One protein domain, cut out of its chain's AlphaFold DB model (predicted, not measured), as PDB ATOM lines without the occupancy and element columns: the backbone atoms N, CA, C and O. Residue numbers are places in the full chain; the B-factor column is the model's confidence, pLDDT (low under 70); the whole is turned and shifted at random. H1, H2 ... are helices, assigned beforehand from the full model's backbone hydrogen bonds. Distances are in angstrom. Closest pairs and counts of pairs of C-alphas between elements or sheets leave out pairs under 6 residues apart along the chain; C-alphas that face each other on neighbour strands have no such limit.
ATOM      1  N   GLU A   2      -8.334  45.175 -34.476       86.81
ATOM      2  CA  GLU A   2      -9.155  44.010 -34.107       86.81
ATOM      3  C   GLU A   2      -9.896  43.372 -35.292       86.81
ATOM      4  O   GLU A   2      -9.822  42.160 -35.460       86.81
ATOM      5  N   GLU A   3     -10.522  44.163 -36.173       91.44
ATOM      6  CA  GLU A   3     -11.276  43.585 -37.299       91.44
ATOM      7  C   GLU A   3     -10.389  42.872 -38.326       91.44
ATOM      8  O   GLU A   3     -10.757  41.812 -38.818       91.44
ATOM      9  N   LYS A   4      -9.182  43.385 -38.599       89.50
ATOM     10  CA  LYS A   4      -8.226  42.716 -39.496       89.50
ATOM     11  C   LYS A   4      -7.838  41.342 -38.946       89.50
ATOM     12  O   LYS A   4      -7.798  40.364 -39.689       89.50
ATOM     13  N   THR A   5      -7.587  41.265 -37.640       91.12
ATOM     14  CA  THR A   5      -7.312  40.001 -36.947       91.12
ATOM     15  C   THR A   5      -8.527  39.075 -36.978       91.12
ATOM     16  O   THR A   5      -8.369  37.879 -37.198       91.12
ATOM     17  N   ARG A   6      -9.747  39.605 -36.833       92.50
ATOM     18  CA  ARG A   6     -10.978  38.809 -36.962       92.50
ATOM     19  C   ARG A   6     -11.150  38.235 -38.366       92.50
ATOM     20  O   ARG A   6     -11.431  37.049 -38.466       92.50
ATOM     21  N   CYS A   7     -10.927  39.025 -39.419       92.19
ATOM     22  CA  CYS A   7     -10.969  38.543 -40.806       92.19
ATOM     23  C   CYS A   7      -9.943  37.424 -41.019       92.19
ATOM     24  O   CYS A   7     -10.276  36.366 -41.538       92.19
ATOM     25  N   ASN A   8      -8.712  37.622 -40.532       91.38
ATOM     26  CA  ASN A   8      -7.667  36.602 -40.568       91.38
ATOM     27  C   ASN A   8      -8.135  35.291 -39.899       91.38
ATOM     28  O   ASN A   8      -8.093  34.228 -40.516       91.38
ATOM     29  N   ASN A   9      -8.664  35.375 -38.678       92.75
ATOM     30  CA  ASN A   9      -9.145  34.204 -37.945       92.75
ATOM     31  C   ASN A   9     -10.327  33.512 -38.641       92.75
ATOM     32  O   ASN A   9     -10.391  32.286 -38.643       92.75
ATOM     33  N   ARG A  10     -11.255  34.270 -39.242       94.38
ATOM     34  CA  ARG A  10     -12.379  33.709 -40.009       94.38
ATOM     35  C   ARG A  10     -11.900  32.980 -41.259       94.38
ATOM     36  O   ARG A  10     -12.376  31.884 -41.525       94.38
ATOM     37  N   ILE A  11     -10.935  33.551 -41.979       94.00
ATOM     38  CA  ILE A  11     -10.329  32.925 -43.158       94.00
ATOM     39  C   ILE A  11      -9.644  31.615 -42.767       94.00
ATOM     40  O   ILE A  11      -9.905  30.594 -43.390       94.00
ATOM     41  N   GLN A  12      -8.823  31.614 -41.713       92.38
ATOM     42  CA  GLN A  12      -8.187  30.385 -41.221       92.38
ATOM     43  C   GLN A  12      -9.228  29.330 -40.814       92.38
ATOM     44  O   GLN A  12      -9.187  28.209 -41.309       92.38
ATOM     45  N   ALA A  13     -10.236  29.710 -40.021       92.94
ATOM     46  CA  ALA A  13     -11.295  28.793 -39.600       92.94
ATOM     47  C   ALA A  13     -12.126  28.244 -40.775       92.94
ATOM     48  O   ALA A  13     -12.587  27.101 -40.723       92.94
ATOM     49  N   PHE A  14     -12.337  29.043 -41.828       93.12
ATOM     50  CA  PHE A  14     -12.979  28.584 -43.057       93.12
ATOM     51  C   PHE A  14     -12.136  27.503 -43.739       93.12
ATOM     52  O   PHE A  14     -12.674  26.460 -44.113       93.12
ATOM     53  N   LEU A  15     -10.831  27.733 -43.890       91.44
ATOM     54  CA  LEU A  15      -9.920  26.778 -44.524       91.44
ATOM     55  C   LEU A  15      -9.889  25.454 -43.750       91.44
ATOM     56  O   LEU A  15     -10.090  24.397 -44.349       91.44
ATOM     57  N   ASP A  16      -9.768  25.525 -42.422       91.38
ATOM     58  CA  ASP A  16      -9.748  24.357 -41.537       91.38
ATOM     59  C   ASP A  16     -11.045  23.543 -41.633       91.38
ATOM     60  O   ASP A  16     -11.013  22.322 -41.800       91.38
ATOM     61  N   ARG A  17     -12.208  24.211 -41.582       92.06
ATOM     62  CA  ARG A  17     -13.525  23.551 -41.654       92.06
ATOM     63  C   ARG A  17     -13.729  22.798 -42.967       92.06
ATOM     64  O   ARG A  17     -14.401  21.770 -42.975       92.06
ATOM     65  N   ASN A  18     -13.183  23.318 -44.062       89.69
ATOM     66  CA  ASN A  18     -13.314  22.729 -45.392       89.69
ATOM     67  C   ASN A  18     -12.151  21.782 -45.744       89.69
ATOM     68  O   ASN A  18     -12.088  21.296 -46.871       89.69
ATOM     69  N   GLY A  19     -11.235  21.509 -44.804       88.56
ATOM     70  CA  GLY A  19     -10.096  20.611 -45.016       88.56
ATOM     71  C   GLY A  19      -9.071  21.130 -46.029       88.56
ATOM     72  O   GLY A  19      -8.334  20.338 -46.617       88.56
ATOM     73  N   ILE A  20      -9.027  22.445 -46.263       88.62
ATOM     74  CA  ILE A  20      -8.115  23.072 -47.222       88.62
ATOM     75  C   ILE A  20      -6.780  23.315 -46.526       88.62
ATOM     76  O   ILE A  20      -6.664  24.169 -45.649       88.62
ATOM     77  N   ILE A  21      -5.753  22.582 -46.945       84.62
ATOM     78  CA  ILE A  21      -4.424  22.676 -46.347       84.62
ATOM     79  C   ILE A  21      -3.611  23.724 -47.103       84.62
ATOM     80  O   ILE A  21      -3.212  23.515 -48.249       84.62
ATOM     81  N   ILE A  22      -3.323  24.843 -46.441       83.94
ATOM     82  CA  ILE A  22      -2.282  25.773 -46.884       83.94
ATOM     83  C   ILE A  22      -0.962  25.326 -46.235       83.94
ATOM     84  O   ILE A  22      -0.968  25.041 -45.037       83.94
ATOM     85  N   PRO A  23       0.156  25.227 -46.986       78.81
ATOM     86  CA  PRO A  23       1.429  24.736 -46.460       78.81
ATOM     87  C   PRO A  23       1.837  25.426 -45.158       78.81
ATOM     88  O   PRO A  23       1.648  26.638 -45.035       78.81
ATOM     89  N   ASP A  24       2.437  24.655 -44.246       69.69
ATOM     90  CA  ASP A  24       2.818  25.095 -42.902       69.69
ATOM     91  C   ASP A  24       3.768  26.298 -42.954       69.69
ATOM     92  O   ASP A  24       4.966  26.204 -43.240       69.69
ATOM     93  N   GLN A  25       3.171  27.470 -42.788       77.75
ATOM     94  CA  GLN A  25       3.802  28.772 -42.827       77.75
ATOM     95  C   GLN A  25       3.023  29.694 -41.905       77.75
ATOM     96  O   GLN A  25       1.826  29.515 -41.686       77.75
ATOM     97  N   GLU A  26       3.687  30.745 -41.429       83.94
ATOM     98  CA  GLU A  26       3.027  31.789 -40.657       83.94
ATOM     99  C   GLU A  26       1.831  32.357 -41.442       83.94
ATOM    100  O   GLU A  26       1.977  32.841 -42.578       83.94
ATOM    101  N   ALA A  27       0.640  32.269 -40.840       83.56
ATOM    102  CA  ALA A  27      -0.606  32.716 -41.445       83.56
ATOM    103  C   ALA A  27      -0.502  34.183 -41.885       83.56
ATOM    104  O   ALA A  27       0.016  35.038 -41.167       83.56
ATOM    105  N   PHE A  28      -1.000  34.487 -43.084       87.00
ATOM    106  CA  PHE A  28      -0.918  35.813 -43.710       87.00
ATOM    107  C   PHE A  28       0.496  36.356 -43.973       87.00
ATOM    108  O   PHE A  28       0.626  37.515 -44.387       87.00
ATOM    109  N   SER A  29       1.543  35.534 -43.857       89.12
ATOM    110  CA  SER A  29       2.844  35.840 -44.458       89.12
ATOM    111  C   SER A  29       2.729  35.992 -45.982       89.12
ATOM    112  O   SER A  29       1.774  35.529 -46.611       89.12
ATOM    113  N   LYS A  30       3.718  36.632 -46.622       88.62
ATOM    114  CA  LYS A  30       3.704  36.875 -48.079       88.62
ATOM    115  C   LYS A  30       3.493  35.588 -48.887       88.62
ATOM    116  O   LYS A  30       2.730  35.580 -49.849       88.62
ATOM    117  N   LYS A  31       4.172  34.512 -48.490       89.44
ATOM    118  CA  LYS A  31       4.085  33.205 -49.145       89.44
ATOM    119  C   LYS A  31       2.735  32.526 -48.864       89.44
ATOM    120  O   LYS A  31       2.120  32.033 -49.805       89.44
ATOM    121  N   TRP A  32       2.232  32.593 -47.630       92.00
ATOM    122  CA  TRP A  32       0.909  32.069 -47.268       92.00
ATOM    123  C   TRP A  32      -0.216  32.762 -48.051       92.00
ATOM    124  O   TRP A  32      -1.055  32.102 -48.658       92.00
ATOM    125  N   ARG A  33      -0.185  34.100 -48.144       90.00
ATOM    126  CA  ARG A  33      -1.162  34.875 -48.935       90.00
ATOM    127  C   ARG A  33      -1.120  34.521 -50.416       90.00
ATOM    128  O   ARG A  33      -2.157  34.504 -51.064       90.00
ATOM    129  N   HIS A  34       0.068  34.253 -50.955       90.56
ATOM    130  CA  HIS A  34       0.205  33.834 -52.346       90.56
ATOM    131  C   HIS A  34      -0.508  32.501 -52.606       90.56
ATOM    132  O   HIS A  34      -1.219  32.383 -53.596       90.56
ATOM    133  N   GLN A  35      -0.373  31.534 -51.696       90.06
ATOM    134  CA  GLN A  35      -1.077  30.251 -51.779       90.06
ATOM    135  C   GLN A  35      -2.594  30.422 -51.628       90.06
ATOM    136  O   GLN A  35      -3.352  29.896 -52.440       90.06
ATOM    137  N   LEU A  36      -3.041  31.234 -50.662       90.56
ATOM    138  CA  LEU A  36      -4.461  31.564 -50.515       90.56
ATOM    139  C   LEU A  36      -5.029  32.194 -51.798       90.56
ATOM    140  O   LEU A  36      -6.117  31.835 -52.229       90.56
ATOM    141  N   LEU A  37      -4.290  33.103 -52.435       90.50
ATOM    142  CA  LEU A  37      -4.694  33.720 -53.699       90.50
ATOM    143  C   LEU A  37      -4.761  32.723 -54.859       90.50
ATOM    144  O   LEU A  37      -5.657  32.840 -55.688       90.50
ATOM    145  N   GLN A  38      -3.842  31.755 -54.929       89.56
ATOM    146  CA  GLN A  38      -3.906  30.681 -55.927       89.56
ATOM    147  C   GLN A  38      -5.172  29.839 -55.744       89.56
ATOM    148  O   GLN A  38      -5.864  29.570 -56.722       89.56
ATOM    149  N   TYR A  39      -5.507  29.500 -54.497       88.75
ATOM    150  CA  TYR A  39      -6.746  28.799 -54.166       88.75
ATOM    151  C   TYR A  39      -7.988  29.639 -54.501       88.75
ATOM    152  O   TYR A  39      -8.906  29.161 -55.153       88.75
ATOM    153  N   ILE A  40      -8.001  30.929 -54.150       89.62
ATOM    154  CA  ILE A  40      -9.112  31.823 -54.514       89.62
ATOM    155  C   ILE A  40      -9.225  31.986 -56.052       89.62
ATOM    156  O   ILE A  40     -10.296  32.235 -56.603       89.62
ATOM    157  N   GLY A  41      -8.115  31.849 -56.774       85.56
ATOM    158  CA  GLY A  41      -8.062  31.943 -58.231       85.56
ATOM    159  C   GLY A  41      -8.503  30.682 -58.980       85.56
ATOM    160  O   GLY A  41      -8.714  30.770 -60.187       85.56
ATOM    161  N   SER A  42      -8.660  29.530 -58.314       85.00
ATOM    162  CA  SER A  42      -8.952  28.251 -58.983       85.00
ATOM    163  C   SER A  42     -10.421  28.057 -59.385       85.00
ATOM    164  O   SER A  42     -10.755  27.026 -59.956       85.00
ATOM    165  N   GLY A  43     -11.298  29.035 -59.129       71.56
ATOM    166  CA  GLY A  43     -12.684  29.075 -59.625       71.56
ATOM    167  C   GLY A  43     -13.742  28.499 -58.676       71.56
ATOM    168  O   GLY A  43     -14.826  29.071 -58.586       71.56
ATOM    169  N   ASP A  44     -13.412  27.465 -57.902       71.56
ATOM    170  CA  ASP A  44     -14.313  26.838 -56.917       71.56
ATOM    171  C   ASP A  44     -14.126  27.420 -55.509       71.56
ATOM    172  O   ASP A  44     -13.597  26.777 -54.601       71.56
ATOM    173  N   VAL A  45     -14.547  28.671 -55.317       82.81
ATOM    174  CA  VAL A  45     -14.394  29.373 -54.034       82.81
ATOM    175  C   VAL A  45     -15.748  29.748 -53.472       82.81
ATOM    176  O   VAL A  45     -16.587  30.323 -54.167       82.81
ATOM    177  N   SER A  46     -15.948  29.483 -52.182       88.06
ATOM    178  CA  SER A  46     -17.146  29.946 -51.491       88.06
ATOM    179  C   SER A  46     -17.237  31.477 -51.515       88.06
ATOM    180  O   SER A  46     -16.242  32.199 -51.389       88.06
ATOM    181  N   LEU A  47     -18.462  31.991 -51.630       89.69
ATOM    182  CA  LEU A  47     -18.726  33.427 -51.503       89.69
ATOM    183  C   LEU A  47     -18.261  33.971 -50.143       89.69
ATOM    184  O   LEU A  47     -17.792  35.101 -50.070       89.69
ATOM    185  N   GLU A  48     -18.349  33.152 -49.091       91.38
ATOM    186  CA  GLU A  48     -17.893  33.475 -47.736       91.38
ATOM    187  C   GLU A  48     -16.390  33.789 -47.699       91.38
ATOM    188  O   GLU A  48     -15.999  34.870 -47.257       91.38
ATOM    189  N   LEU A  49     -15.544  32.888 -48.214       92.19
ATOM    190  CA  LEU A  49     -14.093  33.078 -48.202       92.19
ATOM    191  C   LEU A  49     -13.685  34.293 -49.035       92.19
ATOM    192  O   LEU A  49     -12.823  35.075 -48.627       92.19
ATOM    193  N   ARG A  50     -14.319  34.461 -50.199       91.75
ATOM    194  CA  ARG A  50     -14.040  35.596 -51.075       91.75
ATOM    195  C   ARG A  50     -14.407  36.922 -50.413       91.75
ATOM    196  O   ARG A  50     -13.594  37.842 -50.434       91.75
ATOM    197  N   TYR A  51     -15.568  36.991 -49.764       93.44
ATOM    198  CA  TYR A  51     -15.992  38.167 -49.007       93.44
ATOM    199  C   TYR A  51     -15.012  38.514 -47.877       93.44
ATOM    200  O   TYR A  51     -14.585  39.664 -47.772       93.44
ATOM    201  N   GLU A  52     -14.618  37.537 -47.055       93.94
ATOM    202  CA  GLU A  52     -13.689  37.781 -45.943       93.94
ATOM    203  C   GLU A  52     -12.316  38.255 -46.438       93.94
ATOM    204  O   GLU A  52     -11.720  39.165 -45.854       93.94
ATOM    205  N   TYR A  53     -11.818  37.684 -47.541       93.06
ATOM    206  CA  TYR A  53     -10.551  38.110 -48.131       93.06
ATOM    207  C   TYR A  53     -10.633  39.518 -48.736       93.06
ATOM    208  O   TYR A  53      -9.758  40.349 -48.483       93.06
ATOM    209  N   ASP A  54     -11.699  39.830 -49.475       93.44
ATOM    210  CA  ASP A  54     -11.914  41.167 -50.037       93.44
ATOM    211  C   ASP A  54     -12.044  42.223 -48.927       93.44
ATOM    212  O   ASP A  54     -11.459  43.308 -49.019       93.44
ATOM    213  N   HIS A  55     -12.735  41.889 -47.833       95.06
ATOM    214  CA  HIS A  55     -12.844  42.752 -46.662       95.06
ATOM    215  C   HIS A  55     -11.489  42.958 -45.969       95.06
ATOM    216  O   HIS A  55     -11.130  44.091 -45.632       95.06
ATOM    217  N   PHE A  56     -10.684  41.903 -45.826       93.56
ATOM    218  CA  PHE A  56      -9.318  42.016 -45.315       93.56
ATOM    219  C   PHE A  56      -8.468  42.987 -46.154       93.56
ATOM    220  O   PHE A  56      -7.807  43.872 -45.602       93.56
ATOM    221  N   ILE A  57      -8.517  42.864 -47.486       93.94
ATOM    222  CA  ILE A  57      -7.785  43.745 -48.408       93.94
ATOM    223  C   ILE A  57      -8.294  45.186 -48.325       93.94
ATOM    224  O   ILE A  57      -7.497  46.127 -48.354       93.94
ATOM    225  N   TYR A  58      -9.607  45.378 -48.200       95.94
ATOM    226  CA  TYR A  58     -10.188  46.698 -47.981       95.94
ATOM    227  C   TYR A  58      -9.614  47.353 -46.717       95.94
ATOM    228  O   TYR A  58      -9.140  48.488 -46.784       95.94
ATOM    229  N   LEU A  59      -9.574  46.630 -45.593       95.12
ATOM    230  CA  LEU A  59      -9.024  47.138 -44.333       95.12
ATOM    231  C   LEU A  59      -7.531  47.482 -44.438       95.12
ATOM    232  O   LEU A  59      -7.108  48.492 -43.872       95.12
ATOM    233  N   GLU A  60      -6.731  46.691 -45.165       92.75
ATOM    234  CA  GLU A  60      -5.322  47.031 -45.420       92.75
ATOM    235  C   GLU A  60      -5.185  48.336 -46.207       92.75
ATOM    236  O   GLU A  60      -4.446  49.227 -45.788       92.75
ATOM    237  N   LYS A  61      -5.957  48.501 -47.285       95.62
ATOM    238  CA  LYS A  61      -5.931  49.728 -48.093       95.62
ATOM    239  C   LYS A  61      -6.364  50.960 -47.299       95.62
ATOM    240  O   LYS A  61      -5.775  52.026 -47.470       95.62
ATOM    241  N   GLN A  62      -7.377  50.827 -46.440       96.44
ATOM    242  CA  GLN A  62      -7.814  51.921 -45.567       96.44
ATOM    243  C   GLN A  62      -6.722  52.311 -44.566       96.44
ATOM    244  O   GLN A  62      -6.454  53.499 -44.393       96.44
ATOM    245  N   ALA A  63      -6.041  51.335 -43.957       94.19
ATOM    246  CA  ALA A  63      -4.930  51.611 -43.048       94.19
ATOM    247  C   ALA A  63      -3.784  52.354 -43.759       94.19
ATOM    248  O   ALA A  63      -3.356  53.408 -43.297       94.19
ATOM    249  N   GLU A  64      -3.356  51.878 -44.931       95.56
ATOM    250  CA  GLU A  64      -2.311  52.538 -45.731       95.56
ATOM    251  C   GLU A  64      -2.712  53.941 -46.211       95.56
ATOM    252  O   GLU A  64      -1.867  54.820 -46.407       95.56
ATOM    253  N   HIS A  65      -4.001  54.162 -46.471       96.81
ATOM    254  CA  HIS A  65      -4.516  55.479 -46.821       96.81
ATOM    255  C   HIS A  65      -4.396  56.451 -45.643       96.81
ATOM    256  O   HIS A  65      -3.809  57.522 -45.805       96.81
ATOM    257  N   LEU A  66      -4.855  56.043 -44.456       96.44
ATOM    258  CA  LEU A  66      -4.771  56.846 -43.235       96.44
ATOM    259  C   LEU A  66      -3.319  57.127 -42.826       96.44
ATOM    260  O   LEU A  66      -2.987  58.257 -42.470       96.44
ATOM    261  N   ASP A  67      -2.431  56.137 -42.940       96.38
ATOM    262  CA  ASP A  67      -1.004  56.307 -42.644       96.38
ATOM    263  C   ASP A  67      -0.374  57.395 -43.526       96.38
ATOM    264  O   ASP A  67       0.395  58.239 -43.045       96.38
ATOM    265  N   ARG A  68      -0.726  57.414 -44.819       96.81
ATOM    266  CA  ARG A  68      -0.277  58.448 -45.763       96.81
ATOM    267  C   ARG A  68      -0.882  59.809 -45.455       96.81
ATOM    268  O   ARG A  68      -0.159  60.803 -45.522       96.81
ATOM    269  N   GLU A  69      -2.164  59.866 -45.114       97.50
ATOM    270  CA  GLU A  69      -2.850  61.115 -44.783       97.50
ATOM    271  C   GLU A  69      -2.243  61.772 -43.536       97.50
ATOM    272  O   GLU A  69      -1.842  62.938 -43.581       97.50
ATOM    273  N   ILE A  70      -2.068  61.005 -42.457       97.00
ATOM    274  CA  ILE A  70      -1.478  61.488 -41.203       97.00
ATOM    275  C   ILE A  70      -0.022  61.918 -41.420       97.00
ATOM    276  O   ILE A  70       0.392  62.977 -40.934       97.00
ATOM    277  N   SER A  71       0.750  61.144 -42.188       96.19
ATOM    278  CA  SER A  71       2.135  61.501 -42.526       96.19
ATOM    279  C   SER A  71       2.202  62.767 -43.380       96.19
ATOM    280  O   SER A  71       3.032  63.641 -43.126       96.19
ATOM    281  N   GLY A  72       1.310  62.908 -44.363       97.12
ATOM    282  CA  GLY A  72       1.212  64.088 -45.220       97.12
ATOM    283  C   GLY A  72       0.829  65.343 -44.436       97.12
ATOM    284  O   GLY A  72       1.494  66.373 -44.563       97.12
ATOM    285  N   TYR A  73      -0.181  65.243 -43.570       97.44
ATOM    286  CA  TYR A  73      -0.587  66.320 -42.669       97.44
ATOM    287  C   TYR A  73       0.571  66.731 -41.751       97.44
ATOM    288  O   TYR A  73       0.928  67.908 -41.670       97.44
ATOM    289  N   THR A  74       1.236  65.757 -41.129       97.50
ATOM    290  CA  THR A  74       2.356  66.024 -40.222       97.50
ATOM    291  C   THR A  74       3.537  66.664 -40.950       97.50
ATOM    292  O   THR A  74       4.081  67.656 -40.472       97.50
ATOM    293  N   MET A  75       3.905  66.177 -42.138       96.06
ATOM    294  CA  MET A  75       4.970  66.780 -42.946       96.06
ATOM    295  C   MET A  75       4.633  68.193 -43.429       96.06
ATOM    296  O   MET A  75       5.548  68.997 -43.608       96.06
ATOM    297  N   LYS A  76       3.353  68.515 -43.643       97.62
ATOM    298  CA  LYS A  76       2.918  69.862 -44.031       97.62
ATOM    299  C   LYS A  76       3.074  70.866 -42.886       97.62
ATOM    300  O   LYS A  76       3.471  71.999 -43.136       97.62
ATOM    301  N   HIS A  77       2.771  70.455 -41.655       97.25
ATOM    302  CA  HIS A  77       2.691  71.360 -40.502       97.25
ATOM    303  C   HIS A  77       3.928  71.331 -39.583       97.25
ATOM    304  O   HIS A  77       4.261  72.357 -38.998       97.25
ATOM    305  N   TRP A  78       4.639  70.201 -39.497       97.62
ATOM    306  CA  TRP A  78       5.776  69.965 -38.587       97.62
ATOM    307  C   TRP A  78       6.921  69.221 -39.283       97.62
ATOM    308  O   TRP A  78       7.453  68.223 -38.795       97.62
ATOM    309  N   LYS A  79       7.288  69.683 -40.483       97.38
ATOM    310  CA  LYS A  79       8.300  69.045 -41.342       97.38
ATOM    311  C   LYS A  79       9.643  68.833 -40.641       97.38
ATOM    312  O   LYS A  79      10.284  67.799 -40.838       97.38
ATOM    313  N   ASN A  80      10.089  69.831 -39.881       96.88
ATOM    314  CA  ASN A  80      11.400  69.814 -39.241       96.88
ATOM    315  C   ASN A  80      11.413  68.811 -38.086       96.88
ATOM    316  O   ASN A  80      12.289  67.954 -38.027       96.88
ATOM    317  N   GLU A  81      10.400  68.858 -37.227       96.44
ATOM    318  CA  GLU A  81      10.218  67.941 -36.105       96.44
ATOM    319  C   GLU A  81      10.048  66.501 -36.589       96.44
ATOM    320  O   GLU A  81      10.662  65.591 -36.036       96.44
ATOM    321  N   TYR A  82       9.284  66.299 -37.665       97.00
ATOM    322  CA  TYR A  82       9.090  64.989 -38.283       97.00
ATOM    323  C   TYR A  82      10.408  64.385 -38.762       97.00
ATOM    324  O   TYR A  82      10.719  63.245 -38.422       97.00
ATOM    325  N   ARG A  83      11.231  65.162 -39.476       96.19
ATOM    326  CA  ARG A  83      12.560  64.718 -39.925       96.19
ATOM    327  C   ARG A  83      13.516  64.455 -38.766       96.19
ATOM    328  O   ARG A  83      14.266  63.485 -38.816       96.19
ATOM    329  N   LEU A  84      13.485  65.295 -37.731       95.88
ATOM    330  CA  LEU A  84      14.306  65.105 -36.537       95.88
ATOM    331  C   LEU A  84      13.944  63.799 -35.824       95.88
ATOM    332  O   LEU A  84      14.839  63.032 -35.484       95.88
ATOM    333  N   ILE A  85      12.656  63.503 -35.653       94.31
ATOM    334  CA  ILE A  85      12.221  62.257 -35.010       94.31
ATOM    335  C   ILE A  85      12.551  61.043 -35.884       94.31
ATOM    336  O   ILE A  85      13.112  60.080 -35.371       94.31
ATOM    337  N   GLN A  86      12.310  61.106 -37.198       95.12
ATOM    338  CA  GLN A  86      12.655  60.016 -38.121       95.12
ATOM    339  C   GLN A  86      14.158  59.723 -38.217       95.12
ATOM    340  O   GLN A  86      14.537  58.643 -38.662       95.12
ATOM    341  N   SER A  87      15.024  60.657 -37.810       96.12
ATOM    342  CA  SER A  87      16.468  60.397 -37.753       96.12
ATOM    343  C   SER A  87      16.857  59.420 -36.634       96.12
ATOM    344  O   SER A  87      17.949  58.855 -36.660       96.12
ATOM    345  N   ILE A  88      15.964  59.191 -35.666       93.56
ATOM    346  CA  ILE A  88      16.161  58.232 -34.583       93.56
ATOM    347  C   ILE A  88      15.800  56.833 -35.092       93.56
ATOM    348  O   ILE A  88      14.682  56.580 -35.544       93.56
ATOM    349  N   THR A  89      16.738  55.892 -34.983       94.00
ATOM    350  CA  THR A  89      16.509  54.492 -35.360       94.00
ATOM    351  C   THR A  89      15.303  53.912 -34.616       94.00
ATOM    352  O   THR A  89      15.184  54.057 -33.403       94.00
ATOM    353  N   GLY A  90      14.410  53.246 -35.353       89.38
ATOM    354  CA  GLY A  90      13.168  52.674 -34.821       89.38
ATOM    355  C   GLY A  90      11.933  53.567 -34.983       89.38
ATOM    356  O   GLY A  90      10.818  53.058 -34.904       89.38
TER     357      GLY A  90
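Overview. This is residues 2 to 90 of the 149 residues of the protein "IS110 family transposase" of Thermoplasmata archaeon (UniProt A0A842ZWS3). One long helix, H3, makes the length; H1 packs side by side on its first part, H2 is near that same end, and short H4 folds back at the other. The printed part has 89 residues with four named helices, H1 to H4 in order, no named strand: all helix. It is only just loose, close to extended, radius of gyration of the C-alphas 18.1 A, spanning 54 by 25 by 22 A.

Arrangement. H1, residues 2 to 17, touches residues 49 to 60 alone of H3, residues 47 to 77, at a shallow tilt of 23 degrees, opposite ways; the closest C-alphas, of Cys 7 and Glu 52, are 5.9 A apart. H2, residues 30 to 41, is close to H3 but not clearly touching; the closest C-alphas, of Ile 40 and Arg 50, are 7.1 A apart. H4, residues 79 to 86, is close to H3 but not clearly touching, at a steep tilt of 60 degrees; the closest C-alphas, of Met 75 and Tyr 82, are 6.5 A apart. In H1, H2, H3 and H4 every O i to N i+4 pair is within hydrogen-bond range.

Along the chain. H1 begins at C-alpha 2 (-9.155, 44.010, -34.107); H4 ends at C-alpha 86 (12.655, 60.016, -38.121). H3 is 44.9 A from first to last C-alpha.

Size, cuts and confidence. The printed part has no cut. The link from H1 to H2 is long. Residue 24 is under pLDDT 70.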